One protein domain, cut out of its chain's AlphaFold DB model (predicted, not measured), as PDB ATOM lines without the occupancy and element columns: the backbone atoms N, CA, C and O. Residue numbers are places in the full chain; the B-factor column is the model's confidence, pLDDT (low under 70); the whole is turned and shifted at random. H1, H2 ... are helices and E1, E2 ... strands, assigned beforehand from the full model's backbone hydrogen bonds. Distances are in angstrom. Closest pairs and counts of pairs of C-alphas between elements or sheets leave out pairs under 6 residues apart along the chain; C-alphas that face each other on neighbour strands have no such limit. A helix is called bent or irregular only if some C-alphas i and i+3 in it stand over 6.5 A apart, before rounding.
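AT A GLANCE: This is residues 3 to 142 of the 144 residues of an uncharacterized protein of Triticum urartu (UniProt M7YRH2). You are looking at a closed barrel of six strands, E1 to E6, with a second, smaller part beside it: helix H1 packed on the two-stranded hairpin E7 and E8. H1 leads into the barrel with its last residues, and the short H2 sits outside the barrel wall. The printed part has 140 residues, in the order H1 E1 E2 E3 H2 E4 E5 E6 E7 E8; both sheets are antiparallel and the class is mixed, helices and strands. The whole is compact, with a radius of gyration of the C-alphas of 15.3 A and spans of 45 by 38 by 34 A.

IN THESE COORDINATES: Find C-alpha 5 at (81.070, 81.045, 218.763); from there H1 runs 23.7 A to residue 20. It has a kink of 29 degrees near residue 14 and is irregular, with C-alphas 16 and 19 7.7 A apart. E1 follows at residues 21 to 26, then E2 at 29 to 39, 25.8 A long, which bends by 62 degrees at residue 32. Next come E3, residues 45 to 50, H2, 51 to 54, and E4, 62 to 67. E5 spans residues 74 to 81 over 19.7 A and E6 residues 88 to 95 over 21.9 A. E7 is residues 119 to 124, and E8, residues 137 to 142, ends at C-alpha 142, (71.235, 91.546, 214.116).

HOW THE PARTS SIT: Round the barrel, look for N 24 and O 32 at 2.9 A in the hairpin E1 and E2, N 35 and O 48 at 2.8 A between E2 and E3, N 47 and O 91 at 2.9 A between E3 and E6, N 79 and O 90 at 2.8 A between E6 and E5, N 63 and O 76 at 2.9 A between E5 and E4, and N 23 and O 66 at 2.8 A between E4 and E1. E1 E2 E3 and E4 E5 E6 are each a meander, every strand after the first the antiparallel neighbour of the one before. H1 is on the barrel, outside it, and stands up from it at 60 degrees; its closest C-alphas to E2 are Ser 20 and Val 36, 4.9 A. H2 is on it too, outside, at a height of 5.5 A over the sheet. In the hairpin E7 and E8, N 122 and O 139 are 2.8 A apart. The closest C-alphas of H1 and E8 are Ser 10 and Thr 138, 6.2 A. In H1, 10 of 12 O i to N i+4 pairs are within hydrogen-bond range; H2 is too short for one.

THE WHOLE: The C-alphas of Gly 4 and Ser 60 are farthest apart, 47.6 A. The printed part has no cut. The links E6 to E7 and E7 to E8 are long. Confidence is low at residues 3 to 7 and 112.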
ATOM      1  N   GLY A   3      81.666  78.928 212.442       41.00
ATOM      2  CA  GLY A   3      80.442  78.425 213.089       41.00
ATOM      3  C   GLY A   3      80.586  78.013 214.555       41.00
ATOM      4  O   GLY A   3      79.743  77.275 215.048       41.00
ATOM      5  N   GLY A   4      81.652  78.427 215.249       53.88
ATOM      6  CA  GLY A   4      81.942  77.961 216.615       53.88
ATOM      7  C   GLY A   4      81.341  78.814 217.738       53.88
ATOM      8  O   GLY A   4      80.798  78.272 218.690       53.88
ATOM      9  N   VAL A   5      81.435  80.143 217.648       59.28
ATOM     10  CA  VAL A   5      81.070  81.045 218.763       59.28
ATOM     11  C   VAL A   5      79.604  81.482 218.694       59.28
ATOM     12  O   VAL A   5      78.918  81.494 219.715       59.28
ATOM     13  N   GLU A   6      79.104  81.785 217.493       58.97
ATOM     14  CA  GLU A   6      77.714  82.208 217.272       58.97
ATOM     15  C   GLU A   6      76.718  81.076 217.574       58.97
ATOM     16  O   GLU A   6      75.709  81.296 218.242       58.97
ATOM     17  N   SER A   7      77.060  79.837 217.195       63.47
ATOM     18  CA  SER A   7      76.265  78.644 217.516       63.47
ATOM     19  C   SER A   7      76.221  78.353 219.019       63.47
ATOM     20  O   SER A   7      75.175  78.012 219.556       63.47
ATOM     21  N   GLN A   8      77.328  78.553 219.743       76.12
ATOM     22  CA  GLN A   8      77.359  78.371 221.198       76.12
ATOM     23  C   GLN A   8      76.547  79.426 221.948       76.12
ATOM     24  O   GLN A   8      76.054  79.175 223.047       76.12
ATOM     25  N   TRP A   9      76.434  80.637 221.408       81.56
ATOM     26  CA  TRP A   9      75.613  81.672 222.022       81.56
ATOM     27  C   TRP A   9      74.119  81.385 221.860       81.56
ATOM     28  O   TRP A   9      73.401  81.405 222.860       81.56
ATOM     29  N   SER A  10      73.661  81.036 220.654       83.56
ATOM     30  CA  SER A  10      72.251  80.697 220.418       83.56
ATOM     31  C   SER A  10      71.806  79.455 221.198       83.56
ATOM     32  O   SER A  10      70.694  79.447 221.729       83.56
ATOM     33  N   ILE A  11      72.684  78.457 221.359       86.25
ATOM     34  CA  ILE A  11      72.448  77.292 222.229       86.25
ATOM     35  C   ILE A  11      72.274  77.728 223.688       86.25
ATOM     36  O   ILE A  11      71.294  77.356 224.321       86.25
ATOM     37  N   ARG A  12      73.163  78.578 224.217       88.25
ATOM     38  CA  ARG A  12      73.052  79.057 225.608       88.25
ATOM     39  C   ARG A  12      71.787  79.876 225.857       88.25
ATOM     40  O   ARG A  12      71.204  79.791 226.936       88.25
ATOM     41  N   VAL A  13      71.356  80.675 224.879       88.19
ATOM     42  CA  VAL A  13      70.071  81.389 224.956       88.19
ATOM     43  C   VAL A  13      68.914  80.393 224.972       88.19
ATOM     44  O   VAL A  13      68.023  80.530 225.809       88.19
ATOM     45  N   PHE A  14      68.949  79.378 224.103       89.50
ATOM     46  CA  PHE A  14      67.943  78.322 224.088       89.50
ATOM     47  C   PHE A  14      67.859  77.611 225.441       89.50
ATOM     48  O   PHE A  14      66.816  77.660 226.076       89.50
ATOM     49  N   GLU A  15      68.962  77.061 225.949       90.19
ATOM     50  CA  GLU A  15      69.001  76.350 227.237       90.19
ATOM     51  C   GLU A  15      68.471  77.201 228.402       90.19
ATOM     52  O   GLU A  15      67.818  76.698 229.320       90.19
ATOM     53  N   ARG A  16      68.731  78.513 228.364       90.69
ATOM     54  CA  ARG A  16      68.267  79.446 229.393       90.69
ATOM     55  C   ARG A  16      66.766  79.724 229.307       90.69
ATOM     56  O   ARG A  16      66.116  79.796 230.350       90.69
ATOM     57  N   PHE A  17      66.228  79.914 228.104       92.19
ATOM     58  CA  PHE A  17      64.872  80.438 227.899       92.19
ATOM     59  C   PHE A  17      63.884  79.438 227.295       92.19
ATOM     60  O   PHE A  17      62.709  79.753 227.198       92.19
ATOM     61  N   GLU A  18      64.287  78.215 226.959       91.88
ATOM     62  CA  GLU A  18      63.417  77.191 226.366       91.88
ATOM     63  C   GLU A  18      62.113  77.002 227.162       91.88
ATOM     64  O   GLU A  18      61.021  76.941 226.598       91.88
ATOM     65  N   ARG A  19      62.207  76.981 228.497       91.94
ATOM     66  CA  ARG A  19      61.053  76.805 229.395       91.94
ATOM     67  C   ARG A  19      60.120  78.018 229.479       91.94
ATOM     68  O   ARG A  19      59.097  77.924 230.157       91.94
ATOM     69  N   SER A  20      60.465  79.143 228.855       94.25
ATOM     70  CA  SER A  20      59.552  80.277 228.691       94.25
ATOM     71  C   SER A  20      58.717  80.157 227.417       94.25
ATOM     72  O   SER A  20      57.682  80.811 227.317       94.25
ATOM     73  N   VAL A  21      59.127  79.319 226.458       94.44
ATOM     74  CA  VAL A  21      58.496  79.211 225.141       94.44
ATOM     75  C   VAL A  21      57.288  78.294 225.201       94.44
ATOM     76  O   VAL A  21      57.340  77.163 225.692       94.44
ATOM     77  N   VAL A  22      56.191  78.772 224.631       95.88
ATOM     78  CA  VAL A  22      54.919  78.065 224.594       95.88
ATOM     79  C   VAL A  22      54.429  77.990 223.159       95.88
ATOM     80  O   VAL A  22      54.312  79.001 222.473       95.88
ATOM     81  N   ARG A  23      54.090  76.787 222.712       96.25
ATOM     82  CA  ARG A  23      53.349  76.579 221.474       96.25
ATOM     83  C   ARG A  23      51.862  76.742 221.746       96.25
ATOM     84  O   ARG A  23      51.322  76.069 222.624       96.25
ATOM     85  N   LEU A  24      51.204  77.583 220.959       97.12
ATOM     86  CA  LEU A  24      49.769  77.818 221.042       97.12
ATOM     87  C   LEU A  24      49.052  77.108 219.899       97.12
ATOM     88  O   LEU A  24      49.382  77.312 218.729       97.12
ATOM     89  N   ASN A  25      48.040  76.321 220.251       95.88
ATOM     90  CA  ASN A  25      47.167  75.640 219.311       95.88
ATOM     91  C   ASN A  25      45.692  75.954 219.598       95.88
ATOM     92  O   ASN A  25      45.311  76.289 220.721       95.88
ATOM     93  N   HIS A  26      44.855  75.799 218.577       95.69
ATOM     94  CA  HIS A  26      43.404  75.835 218.705       95.69
ATOM     95  C   HIS A  26      42.756  74.854 217.723       95.69
ATOM     96  O   HIS A  26      43.120  74.821 216.547       95.69
ATOM     97  N   GLY A  27      41.837  74.011 218.205       91.56
ATOM     98  CA  GLY A  27      41.200  72.977 217.378       91.56
ATOM     99  C   GLY A  27      42.202  72.005 216.736       91.56
ATOM    100  O   GLY A  27      42.011  71.583 215.601       91.56
ATOM    101  N   GLY A  28      43.315  71.712 217.422       89.06
ATOM    102  CA  GLY A  28      44.405  70.874 216.903       89.06
ATOM    103  C   GLY A  28      45.357  71.568 215.918       89.06
ATOM    104  O   GLY A  28      46.369  70.979 215.542       89.06
ATOM    105  N   LEU A  29      45.093  72.818 215.532       90.94
ATOM    106  CA  LEU A  29      45.929  73.579 214.604       90.94
ATOM    107  C   LEU A  29      46.930  74.457 215.349       90.94
ATOM    108  O   LEU A  29      46.585  75.074 216.356       90.94
ATOM    109  N   PHE A  30      48.155  74.543 214.831       93.19
ATOM    110  CA  PHE A  30      49.151  75.495 215.318       93.19
ATOM    111  C   PHE A  30      48.725  76.925 215.003       93.19
ATOM    112  O   PHE A  30      48.363  77.231 213.867       93.19
ATOM    113  N   LEU A  31      48.823  77.798 216.000       94.62
ATOM    114  CA  LEU A  31      48.584  79.227 215.843       94.62
ATOM    115  C   LEU A  31      49.883  80.027 215.846       94.62
ATOM    116  O   LEU A  31      50.035  80.954 215.055       94.62
ATOM    117  N   GLY A  32      50.804  79.705 216.756       94.88
ATOM    118  CA  GLY A  32      52.008  80.503 216.942       94.88
ATOM    119  C   GLY A  32      52.763  80.201 218.228       94.88
ATOM    120  O   GLY A  32      52.482  79.240 218.949       94.88
ATOM    121  N   THR A  33      53.730  81.070 218.508       96.12
ATOM    122  CA  THR A  33      54.570  81.024 219.707       96.12
ATOM    123  C   THR A  33      54.117  82.082 220.709       96.12
ATOM    124  O   THR A  33      53.822  83.218 220.340       96.12
ATOM    125  N   GLY A  34      54.083  81.725 221.986       96.62
ATOM    126  CA  GLY A  34      53.974  82.650 223.105       96.62
ATOM    127  C   GLY A  34      55.142  82.488 224.073       96.62
ATOM    128  O   GLY A  34      55.877  81.502 224.020       96.62
ATOM    129  N   PHE A  35      55.284  83.450 224.976       96.62
ATOM    130  CA  PHE A  35      56.300  83.455 226.017       96.62
ATOM    131  C   PHE A  35      55.683  83.686 227.384       96.62
ATOM    132  O   PHE A  35      54.828  84.558 227.542       96.62
ATOM    133  N   VAL A  36      56.144  82.942 228.382       96.75
ATOM    134  CA  VAL A  36      55.769  83.167 229.775       96.75
ATOM    135  C   VAL A  36      56.382  84.477 230.258       96.75
ATOM    136  O   VAL A  36      57.592  84.677 230.186       96.75
ATOM    137  N   VAL A  37      55.536  85.364 230.774       96.12
ATOM    138  CA  VAL A  37      55.922  86.701 231.265       96.12
ATOM    139  C   VAL A  37      55.596  86.911 232.737       96.12
ATOM    140  O   VAL A  37      55.968  87.920 233.325       96.12
ATOM    141  N   TYR A  38      54.902  85.952 233.343       95.56
ATOM    142  CA  TYR A  38      54.629  85.928 234.769       95.56
ATOM    143  C   TYR A  38      54.376  84.493 235.203       95.56
ATOM    144  O   TYR A  38      53.662  83.759 234.516       95.56
ATOM    145  N   TRP A  39      54.932  84.115 236.347       94.00
ATOM    146  CA  TRP A  39      54.629  82.868 237.028       94.00
ATOM    147  C   TRP A  39      54.778  83.068 238.536       94.00
ATOM    148  O   TRP A  39      55.714  83.742 238.967       94.00
ATOM    149  N   ASP A  40      53.887  82.468 239.319       90.31
ATOM    150  CA  ASP A  40      54.011  82.412 240.772       90.31
ATOM    151  C   ASP A  40      53.737  81.009 241.343       90.31
ATOM    152  O   ASP A  40      53.256  80.094 240.666       90.31
ATOM    153  N   GLU A  41      54.033  80.845 242.633       83.62
ATOM    154  CA  GLU A  41      53.846  79.586 243.364       83.62
ATOM    155  C   GLU A  41      52.368  79.195 243.525       83.62
ATOM    156  O   GLU A  41      52.051  78.014 243.682       83.62
ATOM    157  N   SER A  42      51.447  80.160 243.402       82.56
ATOM    158  CA  SER A  42      49.998  79.920 243.369       82.56
ATOM    159  C   SER A  42      49.512  79.370 242.020       82.56
ATOM    160  O   SER A  42      48.325  79.090 241.842       82.56
ATOM    161  N   ARG A  43      50.450  79.133 241.087       80.88
ATOM    162  CA  ARG A  43      50.243  78.655 239.715       80.88
ATOM    163  C   ARG A  43      49.537  79.663 238.814       80.88
ATOM    164  O   ARG A  43      49.040  79.272 237.754       80.88
ATOM    165  N   ALA A  44      49.535  80.944 239.170       90.44
ATOM    166  CA  ALA A  44      49.222  81.967 238.191       90.44
ATOM    167  C   ALA A  44      50.332  81.967 237.133       90.44
ATOM    168  O   ALA A  44      51.516  81.964 237.453       90.44
ATOM    169  N   CYS A  45      49.955  81.923 235.858       96.44
ATOM    170  CA  CYS A  45      50.900  81.960 234.751       96.44
ATOM    171  C   CYS A  45      50.309  82.779 233.607       96.44
ATOM    172  O   CYS A  45      49.181  82.520 233.170       96.44
ATOM    173  N   LEU A  46      51.059  83.783 233.151       97.31
ATOM    174  CA  LEU A  46      50.673  84.640 232.035       97.31
ATOM    175  C   LEU A  46      51.613  84.432 230.860       97.31
ATOM    176  O   LEU A  46      52.830  84.341 231.023       97.31
ATOM    177  N   ILE A  47      51.025  84.416 229.670       97.88
ATOM    178  CA  ILE A  47      51.728  84.265 228.402       97.88
ATOM    179  C   ILE A  47      51.456  85.504 227.551       97.88
ATOM    180  O   ILE A  47      50.305  85.916 227.406       97.88
ATOM    181  N   ILE A  48      52.501  86.079 226.964       97.25
ATOM    182  CA  ILE A  48      52.384  87.055 225.878       97.25
ATOM    183  C   ILE A  48      52.603  86.351 224.541       97.25
ATOM    184  O   ILE A  48      53.475  85.502 224.403       97.25
ATOM    185  N   THR A  49      51.810  86.718 223.544       97.38
ATOM    186  CA  THR A  49      51.993  86.328 222.139       97.38
ATOM    187  C   THR A  49      51.583  87.495 221.244       97.38
ATOM    188  O   THR A  49      51.155  88.540 221.747       97.38
ATOM    189  N   CYS A  50      51.694  87.331 219.931       97.12
ATOM    190  CA  CYS A  50      51.236  88.346 219.001       97.12
ATOM    191  C   CYS A  50      49.701  88.381 218.902       97.12
ATOM    192  O   CYS A  50      49.029  87.358 219.039       97.12
ATOM    193  N   HIS A  51      49.119  89.550 218.632       96.38
ATOM    194  CA  HIS A  51      47.672  89.672 218.422       96.38
ATOM    195  C   HIS A  51      47.220  88.808 217.242       96.38
ATOM    196  O   HIS A  51      46.242  88.069 217.370       96.38
ATOM    197  N   HIS A  52      47.950  88.843 216.126       95.50
ATOM    198  CA  HIS A  52      47.582  88.115 214.916       95.50
ATOM    199  C   HIS A  52      47.471  86.597 215.144       95.50
ATOM    200  O   HIS A  52      46.575  85.982 214.562       95.50
ATOM    201  N   VAL A  53      48.284  86.019 216.046       96.00
ATOM    202  CA  VAL A  53      48.260  84.590 216.430       96.00
ATOM    203  C   VAL A  53      46.889  84.175 216.966       96.00
ATOM    204  O   VAL A  53      46.411  83.080 216.683       96.00
ATOM    205  N   VAL A  54      46.226  85.057 217.717       96.44
ATOM    206  CA  VAL A  54      44.948  84.764 218.390       96.44
ATOM    207  C   VAL A  54      43.776  85.599 217.871       96.44
ATOM    208  O   VAL A  54      42.667  85.506 218.398       96.44
ATOM    209  N   SER A  55      44.001  86.415 216.841       94.88
ATOM    210  CA  SER A  55      43.044  87.397 216.313       94.88
ATOM    211  C   SER A  55      41.702  86.770 215.923       94.88
ATOM    212  O   SER A  55      40.647  87.336 216.214       94.88
ATOM    213  N   ARG A  56      41.745  85.568 215.335       93.88
ATOM    214  CA  ARG A  56      40.579  84.820 214.837       93.88
ATOM    215  C   ARG A  56      39.934  83.885 215.859       93.88
ATOM    216  O   ARG A  56      38.867  83.348 215.584       93.88
ATOM    217  N   VAL A  57      40.560  83.673 217.013       95.56
ATOM    218  CA  VAL A  57      39.979  82.856 218.087       95.56
ATOM    219  C   VAL A  57      38.950  83.722 218.828       95.56
ATOM    220  O   VAL A  57      39.196  84.909 219.007       95.56
ATOM    221  N   PRO A  58      37.784  83.239 219.259       95.25
ATOM    222  CA  PRO A  58      36.901  83.962 220.181       95.25
ATOM    223  C   PRO A  58      37.503  84.134 221.590       95.25
ATOM    224  O   PRO A  58      38.244  83.290 222.076       95.25
ATOM    225  N   MET A  59      37.184  85.227 222.296       94.19
ATOM    226  CA  MET A  59      37.700  85.481 223.664       94.19
ATOM    227  C   MET A  59      37.181  84.479 224.716       94.19
ATOM    228  O   MET A  59      37.766  84.319 225.790       94.19
ATOM    229  N   SER A  60      36.050  83.831 224.439       94.00
ATOM    230  CA  SER A  60      35.439  82.820 225.304       94.00
ATOM    231  C   SER A  60      36.098  81.448 225.193       94.00
ATOM    232  O   SER A  60      35.878  80.619 226.072       94.00
ATOM    233  N   GLU A  61      36.878  81.198 224.142       95.38
ATOM    234  CA  GLU A  61      37.433  79.875 223.866       95.38
ATOM    235  C   GLU A  61      38.707  79.579 224.659       95.38
ATOM    236  O   GLU A  61      39.417  80.473 225.135       95.38
ATOM    237  N   ILE A  62      38.959  78.278 224.814       97.12
ATOM    238  CA  ILE A  62      40.156  77.724 225.438       97.12
ATOM    239  C   ILE A  62      41.140  77.364 224.332       97.12
ATOM    240  O   ILE A  62      40.786  76.671 223.381       97.12
ATOM    241  N   LEU A  63      42.379  77.812 224.485       97.81
ATOM    242  CA  LEU A  63      43.485  77.416 223.631       97.81
ATOM    243  C   LEU A  63      44.327  76.361 224.347       97.81
ATOM    244  O   LEU A  63      44.375  76.299 225.582       97.81
ATOM    245  N   ASP A  64      45.040  75.582 223.545       97.56
ATOM    246  CA  ASP A  64      45.981  74.577 224.008       97.56
ATOM    247  C   ASP A  64      47.394  75.166 224.027       97.56
ATOM    248  O   ASP A  64      47.947  75.533 222.989       97.56
ATOM    249  N   ALA A  65      47.991  75.245 225.214       97.12
ATOM    250  CA  ALA A  65      49.369  75.685 225.405       97.12
ATOM    251  C   ALA A  65      50.293  74.502 225.693       97.12
ATOM    252  O   ALA A  65      50.219  73.878 226.755       97.12
ATOM    253  N   TYR A  66      51.211  74.228 224.774       95.38
ATOM    254  CA  TYR A  66      52.252  73.219 224.936       95.38
ATOM    255  C   TYR A  66      53.558  73.904 225.334       95.38
ATOM    256  O   TYR A  66      54.158  74.635 224.547       95.38
ATOM    257  N   PHE A  67      53.984  73.687 226.573       93.00
ATOM    258  CA  PHE A  67      55.314  74.087 227.039       93.00
ATOM    259  C   PHE A  67      56.374  73.179 226.403       93.00
ATOM    260  O   PHE A  67      56.051  72.045 226.039       93.00
ATOM    261  N   SER A  68      57.617  73.656 226.267       88.69
ATOM    262  CA  SER A  68      58.688  72.832 225.680       88.69
ATOM    263  C   SER A  68      58.810  71.469 226.369       88.69
ATOM    264  O   SER A  68      58.701  71.376 227.593       88.69
ATOM    265  N   GLY A  69      58.983  70.415 225.570       85.44
ATOM    266  CA  GLY A  69      59.050  69.022 226.024       85.44
ATOM    267  C   GLY A  69      57.712  68.379 226.418       85.44
ATOM    268  O   GLY A  69      57.673  67.173 226.661       85.44
ATOM    269  N   ASN A  70      56.604  69.130 226.455       89.94
ATOM    270  CA  ASN A  70      55.303  68.592 226.856       89.94
ATOM    271  C   ASN A  70      54.453  68.146 225.663       89.94
ATOM    272  O   ASN A  70      54.342  68.824 224.641       89.94
ATOM    273  N   THR A  71      53.744  67.034 225.849       90.69
ATOM    274  CA  THR A  71      52.777  66.480 224.890       90.69
ATOM    275  C   THR A  71      51.325  66.685 225.317       90.69
ATOM    276  O   THR A  71      50.428  66.593 224.484       90.69
ATOM    277  N   ILE A  72      51.081  67.000 226.592       93.94
ATOM    278  CA  ILE A  72      49.758  67.308 227.146       93.94
ATOM    279  C   ILE A  72      49.638  68.831 227.312       93.94
ATOM    280  O   ILE A  72      50.453  69.416 228.039       93.94
ATOM    281  N   PRO A  73      48.635  69.483 226.692       96.06
ATOM    282  CA  PRO A  73      48.502  70.929 226.748       96.06
ATOM    283  C   PRO A  73      47.981  71.418 228.099       96.06
ATOM    284  O   PRO A  73      47.250  70.734 228.818       96.06
ATOM    285  N   SER A  74      48.342  72.655 228.419       96.69
ATOM    286  CA  SER A  74      47.692  73.459 229.449       96.69
ATOM    287  C   SER A  74      46.529  74.230 228.827       96.69
ATOM    288  O   SER A  74      46.628  74.678 227.687       96.69
ATOM    289  N   ALA A  75      45.446  74.415 229.579       97.12
ATOM    290  CA  ALA A  75      44.298  75.190 229.120       97.12
ATOM    291  C   ALA A  75      44.555  76.679 229.359       97.12
ATOM    292  O   ALA A  75      44.801  77.088 230.503       97.12
ATOM    293  N   VAL A  76      44.481  77.487 228.302       97.44
ATOM    294  CA  VAL A  76      44.733  78.930 228.387       97.44
ATOM    295  C   VAL A  76      43.585  79.736 227.802       97.44
ATOM    296  O   VAL A  76      42.927  79.317 226.854       97.44
ATOM    297  N   ARG A  77      43.349  80.918 228.371       97.50
ATOM    298  CA  ARG A  77      42.357  81.878 227.884       97.50
ATOM    299  C   ARG A  77      43.002  83.181 227.499       97.50
ATOM    300  O   ARG A  77      43.966  83.620 228.121       97.50
ATOM    301  N   ILE A  78      42.407  83.838 226.518       97.75
ATOM    302  CA  ILE A  78      42.805  85.183 226.130       97.75
ATOM    303  C   ILE A  78      42.212  86.155 227.148       97.75
ATOM    304  O   ILE A  78      40.997  86.236 227.315       97.75
ATOM    305  N   VAL A  79      43.082  86.891 227.833       96.81
ATOM    306  CA  VAL A  79      42.698  87.928 228.800       96.81
ATOM    307  C   VAL A  79      42.501  89.251 228.080       96.81
ATOM    308  O   VAL A  79      41.537  89.972 228.327       96.81
ATOM    309  N   ARG A  80      43.424  89.573 227.170       96.06
ATOM    310  CA  ARG A  80      43.426  90.844 226.454       96.06
ATOM    311  C   ARG A  80      44.023  90.690 225.068       96.06
ATOM    312  O   ARG A  80      45.049  90.041 224.895       96.06
ATOM    313  N   ARG A  81      43.421  91.380 224.103       94.12
ATOM    314  CA  ARG A  81      44.020  91.661 222.799       94.12
ATOM    315  C   ARG A  81      44.409  93.128 222.737       94.12
ATOM    316  O   ARG A  81      43.651  93.999 223.164       94.12
ATOM    317  N   GLY A  82      45.613  93.383 222.261       89.00
ATOM    318  CA  GLY A  82      46.026  94.683 221.771       89.00
ATOM    319  C   GLY A  82      45.372  94.986 220.426       89.00
ATOM    320  O   GLY A  82      44.501  94.252 219.960       89.00
ATOM    321  N   ASN A  83      45.802  96.089 219.829       86.19
ATOM    322  CA  ASN A  83      45.452  96.464 218.465       86.19
ATOM    323  C   ASN A  83      46.521  95.970 217.480       86.19
ATOM    324  O   ASN A  83      47.613  95.577 217.895       86.19
ATOM    325  N   ASP A  84      46.231  96.084 216.186       87.00
ATOM    326  CA  ASP A  84      47.145  95.686 215.104       87.00
ATOM    327  C   ASP A  84      48.457  96.483 215.092       87.00
ATOM    328  O   ASP A  84      49.453  96.030 214.544       87.00
ATOM    329  N   ILE A  85      48.484  97.662 215.728       89.69
ATOM    330  CA  ILE A  85      49.686  98.504 215.812       89.69
ATOM    331  C   ILE A  85      50.724  97.874 216.740       89.69
ATOM    332  O   ILE A  85      51.904  97.827 216.411       89.69
ATOM    333  N   LYS A  86      50.298  97.444 217.934       88.69
ATOM    334  CA  LYS A  86      51.206  96.820 218.905       88.69
ATOM    335  C   LYS A  86      51.347  95.323 218.678       88.69
ATOM    336  O   LYS A  86      52.334  94.765 219.126       88.69
ATOM    337  N   ASP A  87      50.355  94.704 218.043       96.06
ATOM    338  CA  ASP A  87      50.301  93.279 217.738       96.06
ATOM    339  C   ASP A  87      50.618  92.394 218.954       96.06
ATOM    340  O   ASP A  87      51.384  91.447 218.871       96.06
ATOM    341  N   LEU A  88      50.033  92.700 220.116       96.50
ATOM    342  CA  LEU A  88      50.247  91.941 221.356       96.50
ATOM    343  C   LEU A  88      48.940  91.372 221.894       96.50
ATOM    344  O   LEU A  88      47.900  92.026 221.850       96.50
ATOM    345  N   ALA A  89      49.000  90.189 222.489       97.50
ATOM    346  CA  ALA A  89      47.921  89.594 223.260       97.50
ATOM    347  C   ALA A  89      48.455  88.999 224.567       97.50
ATOM    348  O   ALA A  89      49.570  88.482 224.624       97.50
ATOM    349  N   LEU A  90      47.633  89.075 225.614       97.62
ATOM    350  CA  LEU A  90      47.903  88.502 226.928       97.62
ATOM    351  C   LEU A  90      46.955  87.331 227.172       97.62
ATOM    352  O   LEU A  90      45.736  87.458 227.012       97.62
ATOM    353  N   LEU A  91      47.524  86.211 227.596       98.25
ATOM    354  CA  LEU A  91      46.828  84.975 227.893       98.25
ATOM    355  C   LEU A  91      47.088  84.575 229.341       98.25
ATOM    356  O   LEU A  91      48.155  84.838 229.893       98.25
ATOM    357  N   TRP A  92      46.112  83.905 229.937       97.50
ATOM    358  CA  TRP A  92      46.195  83.342 231.273       97.50
ATOM    359  C   TRP A  92      46.043  81.830 231.204       97.50
ATOM    360  O   TRP A  92      45.091  81.316 230.609       97.50
ATOM    361  N   VAL A  93      46.980  81.119 231.826       97.06
ATOM    362  CA  VAL A  93      46.903  79.671 231.993       97.06
ATOM    363  C   VAL A  93      45.919  79.358 233.113       97.06
ATOM    364  O   VAL A  93      46.229  79.512 234.289       97.06
ATOM    365  N   GLN A  94      44.727  78.899 232.742       95.31
ATOM    366  CA  GLN A  94      43.688  78.534 233.704       95.31
ATOM    367  C   GLN A  94      43.981  77.205 234.390       95.31
ATOM    368  O   GLN A  94      43.646  77.007 235.556       95.31
ATOM    369  N   ARG A  95      44.569  76.268 233.643       94.44
ATOM    370  CA  ARG A  95      44.914  74.945 234.153       94.44
ATOM    371  C   ARG A  95      46.221  74.489 233.537       94.44
ATOM    372  O   ARG A  95      46.274  74.187 232.346       94.44
ATOM    373  N   MET A  96      47.246  74.410 234.375       93.94
ATOM    374  CA  MET A  96      48.544  73.871 233.992       93.94
ATOM    375  C   MET A  96      48.451  72.359 233.750       93.94
ATOM    376  O   MET A  96      47.791  71.642 234.506       93.94
ATOM    377  N   SER A  97      49.121  71.882 232.706       93.38
ATOM    378  CA  SER A  97      49.306  70.458 232.431       93.38
ATOM    379  C   SER A  97      50.062  69.770 233.569       93.38
ATOM    380  O   SER A  97      50.979  70.345 234.156       93.38
ATOM    381  N   SER A  98      49.723  68.509 233.843       91.50
ATOM    382  CA  SER A  98      50.428  67.678 234.828       91.50
ATOM    383  C   SER A  98      51.886  67.393 234.452       91.50
ATOM    384  O   SER A  98      52.673  67.029 235.320       91.50
ATOM    385  N   GLN A  99      52.264  67.581 233.183       91.81
ATOM    386  CA  GLN A  99      53.645  67.417 232.716       91.81
ATOM    387  C   GLN A  99      54.548  68.614 233.052       91.81
ATOM    388  O   GLN A  99      55.770  68.484 233.023       91.81
ATOM    389  N   VAL A 100      53.984  69.770 233.427       87.94
ATOM    390  CA  VAL A 100      54.771  70.920 233.899       87.94
ATOM    391  C   VAL A 100      55.200  70.659 235.345       87.94
ATOM    392  O   VAL A 100      54.548  71.068 236.303       87.94
ATOM    393  N   THR A 101      56.298  69.922 235.496       85.62
ATOM    394  CA  THR A 101      56.848  69.509 236.801       85.62
ATOM    395  C   THR A 101      57.833  70.514 237.388       85.62
ATOM    396  O   THR A 101      58.114  70.482 238.584       85.62
ATOM    397  N   ARG A 102      58.361  71.418 236.558       86.06
ATOM    398  CA  ARG A 102      59.275  72.489 236.961       86.06
ATOM    399  C   ARG A 102      58.618  73.846 236.720       86.06
ATOM    400  O   ARG A 102      57.873  73.970 235.746       86.06
ATOM    401  N   PRO A 103      58.935  74.867 237.535       85.56
ATOM    402  CA  PRO A 103      58.527  76.234 237.253       85.56
ATOM    403  C   PRO A 103      58.916  76.644 235.825       85.56
ATOM    404  O   PRO A 103      60.048  76.354 235.402       85.56
ATOM    405  N   PRO A 104      58.014  77.296 235.073       88.19
ATOM    406  CA  PRO A 104      58.372  77.955 233.829       88.19
ATOM    407  C   PRO A 104      59.454  79.011 234.059       88.19
ATOM    408  O   PRO A 104      59.584  79.568 235.149       88.19
ATOM    409  N   VAL A 105      60.225  79.300 233.016       93.38
ATOM    410  CA  VAL A 105      61.123  80.458 233.027       93.38
ATOM    411  C   VAL A 105      60.310  81.671 232.596       93.38
ATOM    412  O   VAL A 105      59.617  81.615 231.586       93.38
ATOM    413  N   VAL A 106      60.377  82.754 233.364       93.56
ATOM    414  CA  VAL A 106      59.765  84.033 232.992       93.56
ATOM    415  C   VAL A 106      60.741  84.795 232.099       93.56
ATOM    416  O   VAL A 106      61.932  84.852 232.399       93.56
ATOM    417  N   MET A 107      60.255  85.353 230.990       90.31
ATOM    418  CA  MET A 107      61.056  86.240 230.149       90.31
ATOM    419  C   MET A 107      61.368  87.543 230.885       90.31
ATOM    420  O   MET A 107      60.462  88.235 231.351       90.31
ATOM    421  N   ASP A 108      62.650  87.894 230.924       82.31
ATOM    422  CA  ASP A 108      63.117  89.161 231.474       82.31
ATOM    423  C   ASP A 108      62.867  90.296 230.470       82.31
ATOM    424  O   ASP A 108      63.233  90.200 229.296       82.31
ATOM    425  N   PHE A 109      62.287  91.403 230.939       81.88
ATOM    426  CA  PHE A 109      62.181  92.639 230.165       81.88
ATOM    427  C   PHE A 109      63.286  93.605 230.582       81.88
ATOM    428  O   PHE A 109      63.464  93.882 231.768       81.88
ATOM    429  N   PHE A 110      63.996  94.165 229.608       79.69
ATOM    430  CA  PHE A 110      65.025  95.176 229.836       79.69
ATOM    431  C   PHE A 110      64.637  96.501 229.178       79.69
ATOM    432  O   PHE A 110      64.060  96.533 228.095       79.69
ATOM    433  N   GLN A 111      64.958  97.605 229.856       70.00
ATOM    434  CA  GLN A 111      64.682  98.975 229.399       70.00
ATOM    435  C   GLN A 111      65.883  99.629 228.695       70.00
ATOM    436  O   GLN A 111      65.835 100.814 228.368       70.00
ATOM    437  N   HIS A 112      66.979  98.896 228.491       68.81
ATOM    438  CA  HIS A 112      68.168  99.447 227.848       68.81
ATOM    439  C   HIS A 112      67.904  99.779 226.374       68.81
ATOM    440  O   HIS A 112      67.101  99.098 225.733       68.81
ATOM    441  N   PRO A 113      68.564 100.818 225.831       72.69
ATOM    442  CA  PRO A 113      68.350 101.211 224.449       72.69
ATOM    443  C   PRO A 113      68.726 100.055 223.525       72.69
ATOM    444  O   PRO A 113      69.866  99.600 223.515       72.69
ATOM    445  N   VAL A 114      67.749  99.596 222.750       78.00
ATOM    446  CA  VAL A 114      67.966  98.688 221.630       78.00
ATOM    447  C   VAL A 114      68.614  99.509 220.517       78.00
ATOM    448  O   VAL A 114      68.026 100.497 220.075       78.00
ATOM    449  N   ALA A 115      69.825  99.144 220.095       80.81
ATOM    450  CA  ALA A 115      70.563  99.871 219.065       80.81
ATOM    451  C   ALA A 115      70.847  98.987 217.836       80.81
ATOM    452  O   ALA A 115      71.037  97.774 217.985       80.81
ATOM    453  N   PRO A 116      70.921  99.581 216.630       86.81
ATOM    454  CA  PRO A 116      71.384  98.878 215.440       86.81
ATOM    455  C   PRO A 116      72.746  98.212 215.655       86.81
ATOM    456  O   PRO A 116      73.621  98.739 216.347       86.81
ATOM    457  N   GLY A 117      72.922  97.039 215.055       85.88
ATOM    458  CA  GLY A 117      74.132  96.225 215.156       85.88
ATOM    459  C   GLY A 117      74.180  95.279 216.358       85.88
ATOM    460  O   GLY A 117      75.100  94.469 216.425       85.88
ATOM    461  N   TRP A 118      73.212  95.334 217.278       86.19
ATOM    462  CA  TRP A 118      73.122  94.369 218.376       86.19
ATOM    463  C   TRP A 118      72.780  92.977 217.848       86.19
ATOM    464  O   TRP A 118      71.813  92.818 217.097       86.19
ATOM    465  N   ASP A 119      73.557  91.975 218.265       86.62
ATOM    466  CA  ASP A 119      73.243  90.573 218.008       86.62
ATOM    467  C   ASP A 119      71.968  90.193 218.773       86.62
ATOM    468  O   ASP A 119      71.805  90.495 219.959       86.62
ATOM    469  N   VAL A 120      71.059  89.498 218.095       87.69
ATOM    470  CA  VAL A 120      69.799  89.005 218.658       87.69
ATOM    471  C   VAL A 120      69.630  87.519 218.387       87.69
ATOM    472  O   VAL A 120      70.100  86.992 217.380       87.69
ATOM    473  N   VAL A 121      68.921  86.849 219.292       88.69
ATOM    474  CA  VAL A 121      68.436  85.486 219.085       88.69
ATOM    475  C   VAL A 121      66.920  85.515 219.124       88.69
ATOM    476  O   VAL A 121      66.321  85.885 220.132       88.69
ATOM    477  N   LEU A 122      66.304  85.102 218.025       88.69
ATOM    478  CA  LEU A 122      64.884  84.789 217.975       88.69
ATOM    479  C   LEU A 122      64.688  83.370 218.496       88.69
ATOM    480  O   LEU A 122      65.454  82.479 218.141       88.69
ATOM    481  N   LEU A 123      63.661  83.165 219.312       90.56
ATOM    482  CA  LEU A 123      63.321  81.881 219.913       90.56
ATOM    483  C   LEU A 123      61.862  81.563 219.588       90.56
ATOM    484  O   LEU A 123      61.006  82.429 219.740       90.56
ATOM    485  N   GLY A 124      61.551  80.347 219.149       91.19
ATOM    486  CA  GLY A 124      60.156  79.987 218.900       91.19
ATOM    487  C   GLY A 124      59.943  78.666 218.185       91.19
ATOM    488  O   GLY A 124      60.887  77.971 217.825       91.19
ATOM    489  N   TYR A 125      58.672  78.323 218.001       89.81
ATOM    490  CA  TYR A 125      58.239  77.147 217.257       89.81
ATOM    491  C   TYR A 125      58.128  77.448 215.768       89.81
ATOM    492  O   TYR A 125      57.624  78.500 215.374       89.81
ATOM    493  N   ASN A 126      58.496  76.457 214.958       82.19
ATOM    494  CA  ASN A 126      58.298  76.480 213.518       82.19
ATOM    495  C   ASN A 126      57.377  75.363 213.060       82.19
ATOM    496  O   ASN A 126      57.410  74.243 213.573       82.19
ATOM    497  N   VAL A 127      56.614  75.673 212.017       81.19
ATOM    498  CA  VAL A 127      55.789  74.706 211.304       81.19
ATOM    499  C   VAL A 127      56.433  74.398 209.964       81.19
ATOM    500  O   VAL A 127      56.667  75.288 209.147       81.19
ATOM    501  N   LEU A 128      56.711  73.122 209.737       78.25
ATOM    502  CA  LEU A 128      57.056  72.586 208.430       78.25
ATOM    503  C   LEU A 128      55.785  72.283 207.628       78.25
ATOM    504  O   LEU A 128      54.666  72.284 208.147       78.25
ATOM    505  N   ARG A 129      55.956  71.973 206.337       74.62
ATOM    506  CA  ARG A 129      54.852  71.515 205.480       74.62
ATOM    507  C   ARG A 129      54.072  70.383 206.167       74.62
ATOM    508  O   ARG A 129      54.669  69.539 206.828       74.62
ATOM    509  N   ASN A 130      52.751  70.360 205.978       70.06
ATOM    510  CA  ASN A 130      51.816  69.389 206.571       70.06
ATOM    511  C   ASN A 130      51.621  69.498 208.097       70.06
ATOM    512  O   ASN A 130      51.302  68.502 208.737       70.06
ATOM    513  N   ASN A 131      51.784  70.688 208.688       71.44
ATOM    514  CA  ASN A 131      51.592  70.927 210.127       71.44
ATOM    515  C   ASN A 131      52.526  70.112 211.039       71.44
ATOM    516  O   ASN A 131      52.212  69.893 212.208       71.44
ATOM    517  N   PHE A 132      53.693  69.694 210.541       76.38
ATOM    518  CA  PHE A 132      54.737  69.151 211.406       76.38
ATOM    519  C   PHE A 132      55.369  70.290 212.198       76.38
ATOM    520  O   PHE A 132      56.024  71.165 211.633       76.38
ATOM    521  N   ILE A 133      55.144  70.287 213.508       79.69
ATOM    522  CA  ILE A 133      55.642  71.322 214.409       79.69
ATOM    523  C   ILE A 133      56.954  70.825 215.003       79.69
ATOM    524  O   ILE A 133      56.972  69.783 215.658       79.69
ATOM    525  N   LEU A 134      58.032  71.558 214.752       77.56
ATOM    526  CA  LEU A 134      59.338  71.261 215.331       77.56
ATOM    527  C   LEU A 134      59.384  71.689 216.798       77.56
ATOM    528  O   LEU A 134      58.620  72.556 217.219       77.56
ATOM    529  N   GLU A 135      60.301  71.102 217.561       82.44
ATOM    530  CA  GLU A 135      60.695  71.638 218.865       82.44
ATOM    531  C   GLU A 135      61.119  73.112 218.738       82.44
ATOM    532  O   GLU A 135      61.539  73.544 217.651       82.44
ATOM    533  N   PRO A 136      60.979  73.919 219.810       83.31
ATOM    534  CA  PRO A 136      61.370  75.315 219.734       83.31
ATOM    535  C   PRO A 136      62.849  75.408 219.344       83.31
ATOM    536  O   PRO A 136      63.661  74.562 219.702       83.31
ATOM    537  N   SER A 137      63.195  76.409 218.550       85.44
ATOM    538  CA  SER A 137      64.531  76.567 217.971       85.44
ATOM    539  C   SER A 137      64.962  78.028 218.021       85.44
ATOM    540  O   SER A 137      64.163  78.908 218.356       85.44
ATOM    541  N   THR A 138      66.233  78.282 217.706       88.25
ATOM    542  CA  THR A 138      66.815  79.625 217.699       88.25
ATOM    543  C   THR A 138      67.272  80.075 216.315       88.25
ATOM    544  O   THR A 138      67.779  79.280 215.525       88.25
ATOM    545  N   TRP A 139      67.135  81.376 216.046       87.06
ATOM    546  CA  TRP A 139      67.690  82.045 214.863       87.06
ATOM    547  C   TRP A 139      68.512  83.246 215.303       87.06
ATOM    548  O   TRP A 139      67.975  84.165 215.923       87.06
ATOM    549  N   SER A 140      69.812  83.230 215.008       88.62
ATOM    550  CA  SER A 140      70.668  84.392 215.229       88.62
ATOM    551  C   SER A 140      70.425  85.449 214.155       88.62
ATOM    552  O   SER A 140      70.067  85.153 213.012       88.62
ATOM    553  N   GLY A 141      70.604  86.703 214.537       87.06
ATOM    554  CA  GLY A 141      70.511  87.837 213.636       87.06
ATOM    555  C   GLY A 141      71.074  89.092 214.278       87.06
ATOM    556  O   GLY A 141      71.644  89.052 215.368       87.06
ATOM    557  N   ARG A 142      70.886  90.222 213.602       86.94
ATOM    558  CA  ARG A 142      71.235  91.546 214.116       86.94
ATOM    559  C   ARG A 142      70.080  92.506 213.917       86.94
ATOM    560  O   ARG A 142      69.353  92.397 212.930       86.94
TER     561      ARG A 142